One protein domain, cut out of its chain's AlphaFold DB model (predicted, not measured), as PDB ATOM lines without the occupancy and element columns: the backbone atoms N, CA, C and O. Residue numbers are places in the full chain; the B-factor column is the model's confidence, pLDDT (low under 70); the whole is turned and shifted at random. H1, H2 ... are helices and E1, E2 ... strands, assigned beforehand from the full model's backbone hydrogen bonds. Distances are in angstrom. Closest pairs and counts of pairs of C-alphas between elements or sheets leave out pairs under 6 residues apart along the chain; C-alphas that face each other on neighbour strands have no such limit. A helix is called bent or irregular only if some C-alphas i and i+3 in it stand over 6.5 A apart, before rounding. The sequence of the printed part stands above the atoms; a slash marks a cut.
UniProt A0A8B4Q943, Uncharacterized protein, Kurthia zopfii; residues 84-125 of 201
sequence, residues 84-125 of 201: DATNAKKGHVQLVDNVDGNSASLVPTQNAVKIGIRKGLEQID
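Overview. This is residues 84 to 125 of the 201 residues of an uncharacterized protein of Kurthia zopfii (UniProt A0A8B4Q943). A long, thin rod: a very small sheet of two short strands, E1 and E2, has one helix, H1, leading away from one end and a loop of residues 84 to 93 at the other. The far part of the helix and the tail, residues 118 to 125, stick out beyond the rest and add to the length. The printed part has 42 residues, with two named strands and one named helix in the order E1, E2, H1; the two strands are parallel. The class is mixed, helices and strands, with 19 residues, under half, in named elements. The whole is loose, with a radius of gyration of the C-alphas of 12.9 A, and spans 43 by 15 by 11 A.

Along the chain. The printed part begins at Asp 84, C-alpha at (83.914, -3.614, 316.010), and reaches E1, residues 94 to 96, with C-alpha 94 at (79.934, -6.162, 307.853). E1 measures 6.3 A from first to last C-alpha. E2, residues 106 to 108, measures 6.8 A. H1, residues 110 to 122, measures 18.1 A and ends with C-alpha 122 at (91.655, -4.380, 282.126).

Arrangement. E1 and E2 are parallel neighbours, with 42 degrees between their N-to-C directions. C-alphas 94 and 106, which face each other, are 4.9 A apart, and C-alphas 96 and 108 are 5.0 A apart. Across the pair, N 96 and O 107 are within hydrogen-bond range at 2.9 A, and so are N 107 and O 94 at 2.9 A. A short link of 9 residues joins E1 to E2. A tight link of 1 residue joins E2 to H1. The closest C-alphas of E1 and H1 are those of Val 96 and Ala 112, 7.6 A apart. Within 10 A, H1 makes 5 pairs of C-alphas with E1 and 3 with E2, through its residues 110 to 116. In H1, which is not bent, every O i to N i+4 pair is within hydrogen-bond range.

Size, cuts and confidence. The two C-alphas farthest apart are those of Lys 89 and Asp 125, at 42.8 A. Residues 118 to 125, of which 118 to 122 belong to H1, stand free; without them the body has 34 residues and spans 30 by 12 by 11 A. The printed part has no cut, and none of its links between named elements is long. The mean pLDDT of the printed part is 76.1, and residues 100 to 104, in the link from E1 to E2, are under 70.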
ATOM      1  N   ASP A  84      83.046  -3.507 317.184       81.00
ATOM      2  CA  ASP A  84      83.914  -3.614 316.010       81.00
ATOM      3  C   ASP A  84      84.934  -4.751 316.164       81.00
ATOM      4  O   ASP A  84      85.517  -4.960 317.240       81.00
ATOM      5  N   ALA A  85      85.201  -5.474 315.074       79.31
ATOM      6  CA  ALA A  85      86.277  -6.455 315.049       79.31
ATOM      7  C   ALA A  85      87.612  -5.761 314.766       79.31
ATOM      8  O   ALA A  85      87.939  -5.397 313.641       79.31
ATOM      9  N   THR A  86      88.424  -5.614 315.803       75.81
ATOM     10  CA  THR A  86      89.778  -5.067 315.697       75.81
ATOM     11  C   THR A  86      90.812  -6.170 315.914       75.81
ATOM     12  O   THR A  86      90.497  -7.276 316.349       75.81
ATOM     13  N   ASN A  87      92.092  -5.863 315.703       70.38
ATOM     14  CA  ASN A  87      93.173  -6.808 316.009       70.38
ATOM     15  C   ASN A  87      93.287  -7.134 317.513       70.38
ATOM     16  O   ASN A  87      93.875  -8.150 317.873       70.38
ATOM     17  N   ALA A  88      92.737  -6.286 318.390       77.38
ATOM     18  CA  ALA A  88      92.773  -6.461 319.842       77.38
ATOM     19  C   ALA A  88      91.474  -7.052 320.420       77.38
ATOM     20  O   ALA A  88      91.488  -7.603 321.520       77.38
ATOM     21  N   LYS A  89      90.351  -6.945 319.697       76.88
ATOM     22  CA  LYS A  89      89.021  -7.345 320.165       76.88
ATOM     23  C   LYS A  89      88.251  -8.046 319.050       76.88
ATOM     24  O   LYS A  89      88.100  -7.502 317.963       76.88
ATOM     25  N   LYS A  90      87.723  -9.237 319.340       73.00
ATOM     26  CA  LYS A  90      86.802  -9.939 318.437       73.00
ATOM     27  C   LYS A  90      85.444  -9.227 318.480       73.00
ATOM     28  O   LYS A  90      84.900  -9.073 319.567       73.00
ATOM     29  N   GLY A  91      84.934  -8.814 317.323       78.81
ATOM     30  CA  GLY A  91      83.636  -8.153 317.146       78.81
ATOM     31  C   GLY A  91      82.975  -8.594 315.837       78.81
ATOM     32  O   GLY A  91      83.393  -9.594 315.243       78.81
ATOM     33  N   HIS A  92      81.963  -7.864 315.374       79.06
ATOM     34  CA  HIS A  92      81.327  -8.107 314.080       79.06
ATOM     35  C   HIS A  92      82.000  -7.300 312.963       79.06
ATOM     36  O   HIS A  92      82.503  -6.202 313.176       79.06
ATOM     37  N   VAL A  93      81.998  -7.857 311.752       78.50
ATOM     38  CA  VAL A  93      82.441  -7.167 310.538       78.50
ATOM     39  C   VAL A  93      81.340  -7.289 309.501       78.50
ATOM     40  O   VAL A  93      80.866  -8.395 309.229       78.50
ATOM     41  N   GLN A  94      80.931  -6.168 308.916       81.31
ATOM     42  CA  GLN A  94      79.934  -6.162 307.853       81.31
ATOM     43  C   GLN A  94      80.589  -6.396 306.490       81.31
ATOM     44  O   GLN A  94      81.663  -5.868 306.199       81.31
ATOM     45  N   LEU A  95      79.925  -7.182 305.643       84.50
ATOM     46  CA  LEU A  95      80.338  -7.381 304.256       84.50
ATOM     47  C   LEU A  95      79.755  -6.260 303.393       84.50
ATOM     48  O   LEU A  95      78.542  -6.058 303.397       84.50
ATOM     49  N   VAL A  96      80.602  -5.559 302.641       81.94
ATOM     50  CA  VAL A  96      80.184  -4.462 301.758       81.94
ATOM     51  C   VAL A  96      80.659  -4.670 300.327       81.94
ATOM     52  O   VAL A  96      81.749  -5.184 300.083       81.94
ATOM     53  N   ASP A  97      79.859  -4.228 299.360       79.75
ATOM     54  CA  ASP A  97      80.211  -4.264 297.936       79.75
ATOM     55  C   ASP A  97      81.093  -3.067 297.523       79.75
ATOM     56  O   ASP A  97      80.907  -2.464 296.470       79.75
ATOM     57  N   ASN A  98      82.068  -2.709 298.365       74.00
ATOM     58  CA  ASN A  98      83.057  -1.669 298.087       74.00
ATOM     59  C   ASN A  98      84.442  -2.063 298.631       74.00
ATOM     60  O   ASN A  98      84.534  -2.762 299.637       74.00
ATOM     61  N   VAL A  99      85.512  -1.620 297.965       71.12
ATOM     62  CA  VAL A  99      86.914  -1.943 298.295       71.12
ATOM     63  C   VAL A  99      87.612  -0.900 299.174       71.12
ATOM     64  O   VAL A  99      88.747  -1.127 299.580       71.12
ATOM     65  N   ASP A 100      86.931   0.180 299.557       68.94
ATOM     66  CA  ASP A 100      87.496   1.271 300.377       68.94
ATOM     67  C   ASP A 100      87.566   0.935 301.889       68.94
ATOM     68  O   ASP A 100      87.591   1.817 302.745       68.94
ATOM     69  N   GLY A 101      87.515  -0.356 302.239       60.91
ATOM     70  CA  GLY A 101      87.130  -0.845 303.564       60.91
ATOM     71  C   GLY A 101      88.109  -0.520 304.696       60.91
ATOM     72  O   GLY A 101      89.245  -0.992 304.712       60.91
ATOM     73  N   ASN A 102      87.614   0.179 305.721       64.12
ATOM     74  CA  ASN A 102      88.193   0.147 307.063       64.12
ATOM     75  C   ASN A 102      87.926  -1.233 307.691       64.12
ATOM     76  O   ASN A 102      86.818  -1.491 308.168       64.12
ATOM     77  N   SER A 103      88.952  -2.091 307.726       66.50
ATOM     78  CA  SER A 103      88.870  -3.489 308.185       66.50
ATOM     79  C   SER A 103      88.435  -3.679 309.646       66.50
ATOM     80  O   SER A 103      88.284  -4.820 310.072       66.50
ATOM     81  N   ALA A 104      88.237  -2.596 310.408       69.69
ATOM     82  CA  ALA A 104      87.697  -2.642 311.764       69.69
ATOM     83  C   ALA A 104      86.171  -2.867 311.818       69.69
ATOM     84  O   ALA A 104      85.687  -3.487 312.762       69.69
ATOM     85  N   SER A 105      85.412  -2.390 310.821       72.31
ATOM     86  CA  SER A 105      83.940  -2.517 310.808       72.31
ATOM     87  C   SER A 105      83.379  -3.009 309.469       72.31
ATOM     88  O   SER A 105      82.321  -3.645 309.442       72.31
ATOM     89  N   LEU A 106      84.101  -2.788 308.364       76.62
ATOM     90  CA  LEU A 106      83.688  -3.165 307.014       76.62
ATOM     91  C   LEU A 106      84.777  -4.000 306.336       76.62
ATOM     92  O   LEU A 106      85.950  -3.627 306.331       76.62
ATOM     93  N   VAL A 107      84.388  -5.089 305.678       78.38
ATOM     94  CA  VAL A 107      85.264  -5.811 304.748       78.38
ATOM     95  C   VAL A 107      84.596  -5.974 303.386       78.38
ATOM     96  O   VAL A 107      83.379  -6.167 303.309       78.38
ATOM     97  N   PRO A 108      85.374  -5.907 302.296       81.44
ATOM     98  CA  PRO A 108      84.842  -6.091 300.957       81.44
ATOM     99  C   PRO A 108      84.300  -7.512 300.764       81.44
ATOM    100  O   PRO A 108      84.897  -8.494 301.214       81.44
ATOM    101  N   THR A 109      83.200  -7.644 300.025       80.94
ATOM    102  CA  THR A 109      82.759  -8.945 299.509       80.94
ATOM    103  C   THR A 109      83.787  -9.503 298.519       80.94
ATOM    104  O   THR A 109      84.556  -8.770 297.891       80.94
ATOM    105  N   GLN A 110      83.764 -10.821 298.291       79.88
ATOM    106  CA  GLN A 110      84.575 -11.436 297.228       79.88
ATOM    107  C   GLN A 110      84.285 -10.814 295.851       79.88
ATOM    108  O   GLN A 110      85.177 -10.727 295.005       79.88
ATOM    109  N   ASN A 111      83.047 -10.357 295.632       80.94
ATOM    110  CA  ASN A 111      82.661  -9.669 294.410       80.94
ATOM    111  C   ASN A 111      83.342  -8.297 294.297       80.94
ATOM    112  O   ASN A 111      83.931  -8.007 293.257       80.94
ATOM    113  N   ALA A 112      83.353  -7.502 295.373       79.62
ATOM    114  CA  ALA A 112      84.048  -6.214 295.418       79.62
ATOM    115  C   ALA A 112      85.553  -6.362 295.141       79.62
ATOM    116  O   ALA A 112      86.093  -5.671 294.276       79.62
ATOM    117  N   VAL A 113      86.220  -7.331 295.784       80.62
ATOM    118  CA  VAL A 113      87.648  -7.622 295.542       80.62
ATOM    119  C   VAL A 113      87.893  -8.000 294.077       80.62
ATOM    120  O   VAL A 113      88.813  -7.484 293.438       80.62
ATOM    121  N   LYS A 114      87.042  -8.858 293.504       80.12
ATOM    122  CA  LYS A 114      87.137  -9.265 292.097       80.12
ATOM    123  C   LYS A 114      86.950  -8.086 291.140       80.12
ATOM    124  O   LYS A 114      87.630  -8.034 290.119       80.12
ATOM    125  N   ILE A 115      86.043  -7.158 291.445       79.06
ATOM    126  CA  ILE A 115      85.811  -5.945 290.648       79.06
ATOM    127  C   ILE A 115      87.037  -5.028 290.700       79.06
ATOM    128  O   ILE A 115      87.507  -4.606 289.644       79.06
ATOM    129  N   GLY A 116      87.593  -4.773 291.889       77.56
ATOM    130  CA  GLY A 116      88.786  -3.936 292.054       77.56
ATOM    131  C   GLY A 116      89.999  -4.474 291.288       77.56
ATOM    132  O   GLY A 116      90.616  -3.748 290.510       77.56
ATOM    133  N   ILE A 117      90.290  -5.775 291.423       76.38
ATOM    134  CA  ILE A 117      91.388  -6.434 290.690       76.38
ATOM    135  C   ILE A 117      91.150  -6.384 289.174       76.38
ATOM    136  O   ILE A 117      92.067  -6.093 288.405       76.38
ATOM    137  N   ARG A 118      89.911  -6.647 288.731       70.88
ATOM    138  CA  ARG A 118      89.542  -6.621 287.312       70.88
ATOM    139  C   ARG A 118      89.746  -5.233 286.699       70.88
ATOM    140  O   ARG A 118      90.365  -5.145 285.642       70.88
ATOM    141  N   LYS A 119      89.287  -4.171 287.376       73.06
ATOM    142  CA  LYS A 119      89.464  -2.778 286.929       73.06
ATOM    143  C   LYS A 119      90.932  -2.475 286.601       73.06
ATOM    144  O   LYS A 119      91.207  -1.949 285.526       73.06
ATOM    145  N   GLY A 120      91.863  -2.861 287.479       75.62
ATOM    146  CA  GLY A 120      93.299  -2.623 287.281       75.62
ATOM    147  C   GLY A 120      93.911  -3.393 286.101       75.62
ATOM    148  O   GLY A 120      94.650  -2.813 285.311       75.62
ATOM    149  N   LEU A 121      93.588  -4.684 285.944       72.81
ATOM    150  CA  LEU A 121      94.124  -5.517 284.851       72.81
ATOM    151  C   LEU A 121      93.520  -5.196 283.477       72.81
ATOM    152  O   LEU A 121      94.171  -5.391 282.458       72.81
ATOM    153  N   GLU A 122      92.278  -4.727 283.408       74.88
ATOM    154  CA  GLU A 122      91.655  -4.380 282.126       74.88
ATOM    155  C   GLU A 122      92.052  -3.002 281.628       74.88
ATOM    156  O   GLU A 122      92.032  -2.769 280.422       74.88
ATOM    157  N   GLN A 123      92.459  -2.100 282.526       73.75
ATOM    158  CA  GLN A 123      92.948  -0.787 282.119       73.75
ATOM    159  C   GLN A 123      94.213  -0.858 281.248       73.75
ATOM    160  O   GLN A 123      94.503   0.069 280.494       73.75
ATOM    161  N   ILE A 124      94.935  -1.978 281.311       75.62
ATOM    162  CA  ILE A 124      96.158  -2.224 280.545       75.62
ATOM    163  C   ILE A 124      95.939  -3.067 279.277       75.62
ATOM    164  O   ILE A 124      96.875  -3.202 278.492       75.62
ATOM    165  N   ASP A 125      94.740  -3.619 279.037       84.38
ATOM    166  CA  ASP A 125      94.478  -4.451 277.855       84.38
ATOM    167  C   ASP A 125      93.057  -4.278 277.281       84.38
ATOM    168  O   ASP A 125      92.058  -4.757 277.827       84.38
TER     169      ASP A 125